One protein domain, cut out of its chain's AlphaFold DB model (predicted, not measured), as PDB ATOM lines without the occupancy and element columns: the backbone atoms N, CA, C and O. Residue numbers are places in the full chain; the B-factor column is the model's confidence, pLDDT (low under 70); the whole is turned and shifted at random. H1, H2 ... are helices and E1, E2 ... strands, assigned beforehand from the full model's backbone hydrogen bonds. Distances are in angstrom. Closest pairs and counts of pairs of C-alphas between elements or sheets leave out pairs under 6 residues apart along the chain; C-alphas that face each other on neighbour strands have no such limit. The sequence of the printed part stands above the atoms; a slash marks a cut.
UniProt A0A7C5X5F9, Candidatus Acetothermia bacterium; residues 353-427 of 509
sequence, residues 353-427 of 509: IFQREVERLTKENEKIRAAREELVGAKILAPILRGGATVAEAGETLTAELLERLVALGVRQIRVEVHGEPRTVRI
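Overview. This is residues 353 to 427 of the 509 residues of a protein of Candidatus Acetothermia bacterium (UniProt A0A7C5X5F9). The hairpin of strands E3 and E4, a smaller hairpin of E1 and E2, and the short helix H2 make a small body, and the long helix H1 sticks out of it as an arm with residues 353 to 364. The other part of H1, residues 365 to 374, comes in beside the body, near the end of E4 and near H2. The printed part has 75 residues, with two named helices and four named strands in the order H1, E1, E2, H2, E3, E4; its class is mixed, helices and strands, with two antiparallel sheets of two strands each, E1 - E2 and E3 - E4. The whole is only just compact, close to loose, with a radius of gyration of the C-alphas of 13.5 A and spans of 42 by 31 by 19 A, the arm making the length.

Arrangement. E3, residues 413 to 418, and E4, residues 421 to 426, form an antiparallel hairpin at 150 degrees, with N 416 and O 423 within hydrogen-bond range at 2.9 A and N 423 and O 416 at 2.8 A. Residues 379 to 380 pair antiparallel with residues 416 to 417 of E3. E1, residues 384 to 386, and E2, residues 389 to 392, form the other antiparallel hairpin, at 146 degrees, with N 384 and O 392 at 2.9 A. The closest C-alphas of E1 and E3 are those of Ile 384 and Ile 414, 7.3 A apart. E2 and E4 are apart. For E2 and H2, residues 400 to 408, the closest C-alphas are those of Val 391 and Leu 406, 7.1 A apart. H1, residues 353 to 374, is close to H2 but not clearly touching it, the closest C-alphas being those of Arg 372 and Leu 403, 7.7 A apart. The two helices run opposite ways at a tilt of 37 degrees, only just steep. The closest C-alphas of H1 and E4 are those of Ile 368 and Arg 426, 6.7 A apart. In H1 and H2 every O i to N i+4 pair is within hydrogen-bond range.

Along the chain. H1 begins at C-alpha 353 (225.318, 153.778, 29.634) and is 31.8 A long. E3 is 14.3 A long and E4 15.7 A, ending at C-alpha 426 (205.168, 141.693, 37.787). H2 is 12.4 A long, E2 9.2 A and E1 6.9 A.

Size, cuts and confidence. The two C-alphas farthest apart are those of Ile 353 and Gly 395, 43.1 A. Without residues 353 to 364, which stand free, the body spans 29 by 24 by 17 A. The printed part has no cut and no long link. The mean pLDDT of the printed part is 83.6; residues 386 to 389 are under 70.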
ATOM      1  N   ILE A 353     226.302 153.643  28.554       88.12
ATOM      2  CA  ILE A 353     225.318 153.778  29.634       88.12
ATOM      3  C   ILE A 353     223.934 153.388  29.114       88.12
ATOM      4  O   ILE A 353     223.253 152.587  29.745       88.12
ATOM      5  N   PHE A 354     223.561 153.883  27.930       91.19
ATOM      6  CA  PHE A 354     222.310 153.504  27.274       91.19
ATOM      7  C   PHE A 354     222.208 151.988  27.059       91.19
ATOM      8  O   PHE A 354     221.216 151.372  27.429       91.19
ATOM      9  N   GLN A 355     223.258 151.368  26.510       92.25
ATOM     10  CA  GLN A 355     223.304 149.927  26.252       92.25
ATOM     11  C   GLN A 355     223.214 149.111  27.538       92.25
ATOM     12  O   GLN A 355     222.469 148.138  27.576       92.25
ATOM     13  N   ARG A 356     223.932 149.518  28.589       91.06
ATOM     14  CA  ARG A 356     223.886 148.847  29.893       91.06
ATOM     15  C   ARG A 356     222.482 148.879  30.489       91.06
ATOM     16  O   ARG A 356     222.033 147.876  31.033       91.06
ATOM     17  N   GLU A 357     221.793 150.008  30.364       89.75
ATOM     18  CA  GLU A 357     220.432 150.159  30.871       89.75
ATOM     19  C   GLU A 357     219.418 149.337  30.064       89.75
ATOM     20  O   GLU A 357     218.596 148.623  30.638       89.75
ATOM     21  N   VAL A 358     219.533 149.340  28.731       92.62
ATOM     22  CA  VAL A 358     218.731 148.463  27.862       92.62
ATOM     23  C   VAL A 358     218.977 146.991  28.198       92.62
ATOM     24  O   VAL A 358     218.024 146.225  28.311       92.62
ATOM     25  N   GLU A 359     220.232 146.584  28.391       93.31
ATOM     26  CA  GLU A 359     220.587 145.209  28.747       93.31
ATOM     27  C   GLU A 359     220.024 144.819  30.120       93.31
ATOM     28  O   GLU A 359     219.461 143.735  30.267       93.31
ATOM     29  N   ARG A 360     220.110 145.712  31.115       93.94
ATOM     30  CA  ARG A 360     219.519 145.511  32.445       93.94
ATOM     31  C   ARG A 360     218.013 145.273  32.344       93.94
ATOM     32  O   ARG A 360     217.530 144.265  32.855       93.94
ATOM     33  N   LEU A 361     217.284 146.157  31.660       91.69
ATOM     34  CA  LEU A 361     215.833 146.033  31.487       91.69
ATOM     35  C   LEU A 361     215.448 144.805  30.655       91.69
ATOM     36  O   LEU A 361     214.443 144.161  30.942       91.69
ATOM     37  N   THR A 362     216.261 144.439  29.663       91.69
ATOM     38  CA  THR A 362     216.040 143.229  28.858       91.69
ATOM     39  C   THR A 362     216.167 141.971  29.713       91.69
ATOM     40  O   THR A 362     215.278 141.129  29.672       91.69
ATOM     41  N   LYS A 363     217.201 141.875  30.561       93.00
ATOM     42  CA  LYS A 363     217.359 140.758  31.510       93.00
ATOM     43  C   LYS A 363     216.209 140.689  32.512       93.00
ATOM     44  O   LYS A 363     215.743 139.604  32.844       93.00
ATOM     45  N   GLU A 364     215.724 141.831  32.993       91.00
ATOM     46  CA  GLU A 364     214.527 141.869  33.842       91.00
ATOM     47  C   GLU A 364     213.273 141.407  33.081       91.00
ATOM     48  O   GLU A 364     212.468 140.655  33.626       91.00
ATOM     49  N   ASN A 365     213.128 141.765  31.803       92.25
ATOM     50  CA  ASN A 365     212.038 141.279  30.956       92.25
ATOM     51  C   ASN A 365     212.116 139.773  30.700       92.25
ATOM     52  O   ASN A 365     211.086 139.104  30.727       92.25
ATOM     53  N   GLU A 366     213.310 139.217  30.504       89.25
ATOM     54  CA  GLU A 366     213.513 137.768  30.396       89.25
ATOM     55  C   GLU A 366     213.084 137.045  31.677       89.25
ATOM     56  O   GLU A 366     212.345 136.064  31.603       89.25
ATOM     57  N   LYS A 367     213.448 137.571  32.857       89.81
ATOM     58  CA  LYS A 367     212.966 137.041  34.145       89.81
ATOM     59  C   LYS A 367     211.446 137.120  34.262       89.81
ATOM     60  O   LYS A 367     210.832 136.179  34.750       89.81
ATOM     61  N   ILE A 368     210.834 138.217  33.808       88.31
ATOM     62  CA  ILE A 368     209.372 138.363  33.795       88.31
ATOM     63  C   ILE A 368     208.739 137.318  32.874       88.31
ATOM     64  O   ILE A 368     207.743 136.717  33.256       88.31
ATOM     65  N   ARG A 369     209.303 137.062  31.688       87.69
ATOM     66  CA  ARG A 369     208.789 136.035  30.767       87.69
ATOM     67  C   ARG A 369     208.883 134.633  31.363       87.69
ATOM     68  O   ARG A 369     207.876 133.938  31.372       87.69
ATOM     69  N   ALA A 370     210.031 134.271  31.933       86.62
ATOM     70  CA  ALA A 370     210.193 132.993  32.626       86.62
ATOM     71  C   ALA A 370     209.209 132.862  33.802       86.62
ATOM     72  O   ALA A 370     208.510 131.861  33.922       86.62
ATOM     73  N   ALA A 371     209.065 133.917  34.611       85.12
ATOM     74  CA  ALA A 371     208.092 133.936  35.698       85.12
ATOM     75  C   ALA A 371     206.653 133.787  35.181       85.12
ATOM     76  O   ALA A 371     205.874 133.060  35.777       85.12
ATOM     77  N   ARG A 372     206.276 134.427  34.064       85.06
ATOM     78  CA  ARG A 372     204.938 134.270  33.464       85.06
ATOM     79  C   ARG A 372     204.635 132.821  33.083       85.06
ATOM     80  O   ARG A 372     203.500 132.401  33.273       85.06
ATOM     81  N   GLU A 373     205.613 132.081  32.569       83.56
ATOM     82  CA  GLU A 373     205.447 130.656  32.255       83.56
ATOM     83  C   GLU A 373     205.218 129.829  33.527       83.56
ATOM     84  O   GLU A 373     204.306 129.006  33.567       83.56
ATOM     85  N   GLU A 374     205.965 130.109  34.600       83.81
ATOM     86  CA  GLU A 374     205.781 129.468  35.913       83.81
ATOM     87  C   GLU A 374     204.443 129.828  36.584       83.81
ATOM     88  O   GLU A 374     203.925 129.066  37.401       83.81
ATOM     89  N   LEU A 375     203.867 130.986  36.246       84.25
ATOM     90  CA  LEU A 375     202.574 131.436  36.761       84.25
ATOM     91  C   LEU A 375     201.382 130.707  36.136       84.25
ATOM     92  O   LEU A 375     200.276 130.798  36.677       84.25
ATOM     93  N   VAL A 376     201.566 130.001  35.018       83.56
ATOM     94  CA  VAL A 376     200.482 129.240  34.390       83.56
ATOM     95  C   VAL A 376     200.069 128.099  35.326       83.56
ATOM     96  O   VAL A 376     200.857 127.214  35.643       83.56
ATOM     97  N   GLY A 377     198.819 128.124  35.786       81.25
ATOM     98  CA  GLY A 377     198.288 127.200  36.793       81.25
ATOM     99  C   GLY A 377     198.284 127.743  38.228       81.25
ATOM    100  O   GLY A 377     197.715 127.099  39.110       81.25
ATOM    101  N   ALA A 378     198.865 128.921  38.483       85.44
ATOM    102  CA  ALA A 378     198.795 129.579  39.787       85.44
ATOM    103  C   ALA A 378     197.396 130.160  40.048       85.44
ATOM    104  O   ALA A 378     196.706 130.596  39.124       85.44
ATOM    105  N   LYS A 379     196.978 130.208  41.318       85.12
ATOM    106  CA  LYS A 379     195.698 130.822  41.705       85.12
ATOM    107  C   LYS A 379     195.866 132.312  41.941       85.12
ATOM    108  O   LYS A 379     196.773 132.734  42.658       85.12
ATOM    109  N   ILE A 380     194.975 133.115  41.380       86.25
ATOM    110  CA  ILE A 380     194.911 134.550  41.646       86.25
ATOM    111  C   ILE A 380     194.390 134.752  43.071       86.25
ATOM    112  O   ILE A 380     193.405 134.152  43.470       86.25
ATOM    113  N   LEU A 381     195.048 135.587  43.872       83.19
ATOM    114  CA  LEU A 381     194.659 135.833  45.268       83.19
ATOM    115  C   LEU A 381     193.842 137.112  45.460       83.19
ATOM    116  O   LEU A 381     193.255 137.315  46.519       83.19
ATOM    117  N   ALA A 382     193.852 138.006  44.473       79.88
ATOM    118  CA  ALA A 382     193.123 139.264  44.516       79.88
ATOM    119  C   ALA A 382     192.529 139.569  43.136       79.88
ATOM    120  O   ALA A 382     193.241 139.402  42.143       79.88
ATOM    121  N   PRO A 383     191.278 140.055  43.063       78.25
ATOM    122  CA  PRO A 383     190.634 140.335  41.789       78.25
ATOM    123  C   PRO A 383     191.382 141.444  41.042       78.25
ATOM    124  O   PRO A 383     191.813 142.442  41.637       78.25
ATOM    125  N   ILE A 384     191.536 141.276  39.731       78.75
ATOM    126  CA  ILE A 384     192.246 142.223  38.871       78.75
ATOM    127  C   ILE A 384     191.227 143.082  38.136       78.75
ATOM    128  O   ILE A 384     190.403 142.581  37.376       78.75
ATOM    129  N   LEU A 385     191.307 144.398  38.335       76.62
ATOM    130  CA  LEU A 385     190.346 145.362  37.800       76.62
ATOM    131  C   LEU A 385     191.020 146.310  36.816       76.62
ATOM    132  O   LEU A 385     192.107 146.835  37.084       76.62
ATOM    133  N   ARG A 386     190.351 146.593  35.696       68.50
ATOM    134  CA  ARG A 386     190.817 147.575  34.713       68.50
ATOM    135  C   ARG A 386     189.637 148.345  34.128       68.50
ATOM    136  O   ARG A 386     188.689 147.750  33.638       68.50
ATOM    137  N   GLY A 387     189.685 149.678  34.197       59.62
ATOM    138  CA  GLY A 387     188.645 150.540  33.616       59.62
ATOM    139  C   GLY A 387     187.243 150.374  34.221       59.62
ATOM    140  O   GLY A 387     186.269 150.700  33.560       59.62
ATOM    141  N   GLY A 388     187.133 149.856  35.451       59.91
ATOM    142  CA  GLY A 388     185.849 149.587  36.111       59.91
ATOM    143  C   GLY A 388     185.279 148.182  35.880       59.91
ATOM    144  O   GLY A 388     184.292 147.846  36.519       59.91
ATOM    145  N   ALA A 389     185.914 147.350  35.044       64.94
ATOM    146  CA  ALA A 389     185.536 145.952  34.826       64.94
ATOM    147  C   ALA A 389     186.505 144.981  35.527       64.94
ATOM    148  O   ALA A 389     187.721 145.229  35.562       64.94
ATOM    149  N   THR A 390     185.981 143.875  36.069       76.19
ATOM    150  CA  THR A 390     186.797 142.736  36.518       76.19
ATOM    151  C   THR A 390     187.346 142.022  35.300       76.19
ATOM    152  O   THR A 390     186.623 141.681  34.370       76.19
ATOM    153  N   VAL A 391     188.660 141.847  35.286       75.38
ATOM    154  CA  VAL A 391     189.364 141.120  34.232       75.38
ATOM    155  C   VAL A 391     189.638 139.681  34.661       75.38
ATOM    156  O   VAL A 391     189.656 138.805  33.804       75.38
ATOM    157  N   ALA A 392     189.861 139.463  35.961       75.12
ATOM    158  CA  ALA A 392     190.063 138.149  36.565       75.12
ATOM    159  C   ALA A 392     189.643 138.155  38.045       75.12
ATOM    160  O   ALA A 392     189.854 139.161  38.739       75.12
ATOM    161  N   GLU A 393     189.095 137.043  38.527       72.94
ATOM    162  CA  GLU A 393     188.585 136.885  39.897       72.94
ATOM    163  C   GLU A 393     189.638 136.343  40.877       72.94
ATOM    164  O   GLU A 393     190.657 135.765  40.493       72.94
ATOM    165  N   ALA A 394     189.401 136.525  42.181       78.12
ATOM    166  CA  ALA A 394     190.202 135.856  43.202       78.12
ATOM    167  C   ALA A 394     189.806 134.374  43.285       78.12
ATOM    168  O   ALA A 394     188.641 134.040  43.424       78.12
ATOM    169  N   GLY A 395     190.784 133.479  43.227       77.00
ATOM    170  CA  GLY A 395     190.602 132.029  43.173       77.00
ATOM    171  C   GLY A 395     190.675 131.457  41.757       77.00
ATOM    172  O   GLY A 395     190.891 130.251  41.609       77.00
ATOM    173  N   GLU A 396     190.577 132.306  40.729       81.69
ATOM    174  CA  GLU A 396     190.707 131.904  39.331       81.69
ATOM    175  C   GLU A 396     192.127 131.402  39.034       81.69
ATOM    176  O   GLU A 396     193.125 131.897  39.571       81.69
ATOM    177  N   THR A 397     192.222 130.373  38.196       84.50
ATOM    178  CA  THR A 397     193.511 129.800  37.795       84.50
ATOM    179  C   THR A 397     194.055 130.569  36.599       84.50
ATOM    180  O   THR A 397     193.373 130.714  35.589       84.50
ATOM    181  N   LEU A 398     195.300 131.030  36.686       85.38
ATOM    182  CA  LEU A 398     195.974 131.711  35.585       85.38
ATOM    183  C   LEU A 398     196.205 130.763  34.412       85.38
ATOM    184  O   LEU A 398     197.050 129.873  34.471       85.38
ATOM    185  N   THR A 399     195.476 130.983  33.323       86.19
ATOM    186  CA  THR A 399     195.765 130.378  32.020       86.19
ATOM    187  C   THR A 399     196.689 131.285  31.205       86.19
ATOM    188  O   THR A 399     196.772 132.490  31.455       86.19
ATOM    189  N   ALA A 400     197.374 130.723  30.204       83.56
ATOM    190  CA  ALA A 400     198.215 131.505  29.293       83.56
ATOM    191  C   ALA A 400     197.410 132.607  28.573       83.56
ATOM    192  O   ALA A 400     197.845 133.754  28.517       83.56
ATOM    193  N   GLU A 401     196.193 132.288  28.120       82.62
ATOM    194  CA  GLU A 401     195.287 133.236  27.455       82.62
ATOM    195  C   GLU A 401     194.842 134.376  28.384       82.62
ATOM    196  O   GLU A 401     194.802 135.541  27.981       82.62
ATOM    197  N   LEU A 402     194.537 134.063  29.651       83.94
ATOM    198  CA  LEU A 402     194.183 135.074  30.647       83.94
ATOM    199  C   LEU A 402     195.376 135.987  30.944       83.94
ATOM    200  O   LEU A 402     195.217 137.204  31.026       83.94
ATOM    201  N   LEU A 403     196.577 135.419  31.059       84.12
ATOM    202  CA  LEU A 403     197.800 136.177  31.302       84.12
ATOM    203  C   LEU A 403     198.113 137.130  30.136       84.12
ATOM    204  O   LEU A 403     198.406 138.303  30.375       84.12
ATOM    205  N   GLU A 404     197.971 136.684  28.885       82.06
ATOM    206  CA  GLU A 404     198.098 137.549  27.703       82.06
ATOM    207  C   GLU A 404     197.054 138.673  27.696       82.06
ATOM    208  O   GLU A 404     197.395 139.842  27.488       82.06
ATOM    209  N   ARG A 405     195.790 138.353  28.003       82.62
ATOM    210  CA  ARG A 405     194.704 139.339  28.104       82.62
ATOM    211  C   ARG A 405     194.985 140.394  29.175       82.62
ATOM    212  O   ARG A 405     194.769 141.583  28.939       82.62
ATOM    213  N   LEU A 406     195.494 139.985  30.338       83.94
ATOM    214  CA  LEU A 406     195.871 140.887  31.431       83.94
ATOM    215  C   LEU A 406     196.980 141.859  31.007       83.94
ATOM    216  O   LEU A 406     196.893 143.060  31.281       83.94
ATOM    217  N   VAL A 407     197.994 141.362  30.295       84.31
ATOM    218  CA  VAL A 407     199.081 142.192  29.758       84.31
ATOM    219  C   VAL A 407     198.562 143.163  28.699       84.31
ATOM    220  O   VAL A 407     198.883 144.350  28.769       84.31
ATOM    221  N   ALA A 408     197.714 142.702  27.774       79.12
ATOM    222  CA  ALA A 408     197.107 143.541  26.738       79.12
ATOM    223  C   ALA A 408     196.259 144.680  27.330       79.12
ATOM    224  O   ALA A 408     196.259 145.800  26.824       79.12
ATOM    225  N   LEU A 409     195.597 144.428  28.462       82.19
ATOM    226  CA  LEU A 409     194.833 145.432  29.206       82.19
ATOM    227  C   LEU A 409     195.720 146.375  30.045       82.19
ATOM    228  O   LEU A 409     195.223 147.314  30.676       82.19
ATOM    229  N   GLY A 410     197.040 146.170  30.044       80.44
ATOM    230  CA  GLY A 410     198.022 147.012  30.724       80.44
ATOM    231  C   GLY A 410     198.131 146.756  32.229       80.44
ATOM    232  O   GLY A 410     198.543 147.653  32.976       80.44
ATOM    233  N   VAL A 411     197.741 145.567  32.698       84.06
ATOM    234  CA  VAL A 411     197.948 145.145  34.088       84.06
ATOM    235  C   VAL A 411     199.437 144.891  34.308       84.06
ATOM    236  O   VAL A 411     200.052 144.080  33.621       84.06
ATOM    237  N   ARG A 412     200.036 145.599  35.273       83.88
ATOM    238  CA  ARG A 412     201.485 145.520  35.522       83.88
ATOM    239  C   ARG A 412     201.878 144.419  36.495       83.88
ATOM    240  O   ARG A 412     202.900 143.770  36.293       83.88
ATOM    241  N   GLN A 413     201.100 144.235  37.553       87.75
ATOM    242  CA  GLN A 413     201.387 143.300  38.636       87.75
ATOM    243  C   GLN A 413     200.115 142.564  39.031       87.75
ATOM    244  O   GLN A 413     199.027 143.137  38.966       87.75
ATOM    245  N   ILE A 414     200.278 141.319  39.463       87.38
ATOM    246  CA  ILE A 414     199.202 140.474  39.973       87.38
ATOM    247  C   ILE A 414     199.642 139.810  41.272       87.38
ATOM    248  O   ILE A 414     200.836 139.608  41.506       87.38
ATOM    249  N   ARG A 415     198.674 139.485  42.126       86.62
ATOM    250  CA  ARG A 415     198.915 138.762  43.372       86.62
ATOM    251  C   ARG A 415     198.418 137.336  43.215       86.62
ATOM    252  O   ARG A 415     197.244 137.131  42.923       86.62
ATOM    253  N   VAL A 416     199.311 136.378  43.402       87.75
ATOM    254  CA  VAL A 416     199.094 134.967  43.071       87.75
ATOM    255  C   VAL A 416     199.624 134.059  44.167       87.75
ATOM    256  O   VAL A 416     200.513 134.444  44.926       87.75
ATOM    257  N   GLU A 417     199.084 132.854  44.249       86.31
ATOM    258  CA  GLU A 417     199.598 131.784  45.090       86.31
ATOM    259  C   GLU A 417     200.527 130.896  44.264       86.31
ATOM    260  O   GLU A 417     200.088 130.212  43.339       86.31
ATOM    261  N   VAL A 418     201.814 130.907  44.606       82.06
ATOM    262  CA  VAL A 418     202.834 130.063  43.971       82.06
ATOM    263  C   VAL A 418     203.408 129.161  45.055       82.06
ATOM    264  O   VAL A 418     203.917 129.649  46.061       82.06
ATOM    265  N   HIS A 419     203.281 127.843  44.883       79.31
ATOM    266  CA  HIS A 419     203.687 126.837  45.880       79.31
ATOM    267  C   HIS A 419     203.088 127.042  47.289       79.31
ATOM    268  O   HIS A 419     203.727 126.720  48.287       79.31
ATOM    269  N   GLY A 420     201.859 127.563  47.382       75.62
ATOM    270  CA  GLY A 420     201.175 127.803  48.661       75.62
ATOM    271  C   GLY A 420     201.590 129.091  49.380       75.62
ATOM    272  O   GLY A 420     201.142 129.333  50.498       75.62
ATOM    273  N   GLU A 421     202.426 129.931  48.758       82.31
ATOM    274  CA  GLU A 421     202.802 131.240  49.292       82.31
ATOM    275  C   GLU A 421     202.229 132.386  48.440       82.31
ATOM    276  O   GLU A 421     202.329 132.359  47.207       82.31
ATOM    277  N   PRO A 422     201.681 133.444  49.069       85.75
ATOM    278  CA  PRO A 422     201.220 134.625  48.356       85.75
ATOM    279  C   PRO A 422     202.407 135.449  47.849       85.75
ATOM    280  O   PRO A 422     203.193 135.978  48.637       85.75
ATOM    281  N   ARG A 423     202.502 135.637  46.532       85.12
ATOM    282  CA  ARG A 423     203.529 136.465  45.890       85.12
ATOM    283  C   ARG A 423     202.896 137.516  44.988       85.12
ATOM    284  O   ARG A 423     201.948 137.247  44.254       85.12
ATOM    285  N   THR A 424     203.428 138.734  45.043       86.44
ATOM    286  CA  THR A 424     203.099 139.787  44.075       86.44
ATOM    287  C   THR A 424     204.128 139.730  42.963       86.44
ATOM    288  O   THR A 424     205.309 139.973  43.205       86.44
ATOM    289  N   VAL A 425     203.686 139.403  41.752       86.00
ATOM    290  CA  VAL A 425     204.568 139.206  40.602       86.00
ATOM    291  C   VAL A 425     204.249 140.236  39.531       86.00
ATOM    292  O   VAL A 425     203.088 140.537  39.243       86.00
ATOM    293  N   ARG A 426     205.299 140.812  38.943       88.75
ATOM    294  CA  ARG A 426     205.168 141.693  37.787       88.75
ATOM    295  C   ARG A 426     204.934 140.843  36.546       88.75
ATOM    296  O   ARG A 426     205.756 139.998  36.221       88.75
ATOM    297  N   ILE A 427     203.829 141.107  35.857       88.38
ATOM    298  CA  ILE A 427     203.473 140.437  34.607       88.38
ATOM    299  C   ILE A 427     203.585 141.348  33.402       88.38
ATOM    300  O   ILE A 427     203.439 140.832  32.316       88.38
TER     301      ILE A 427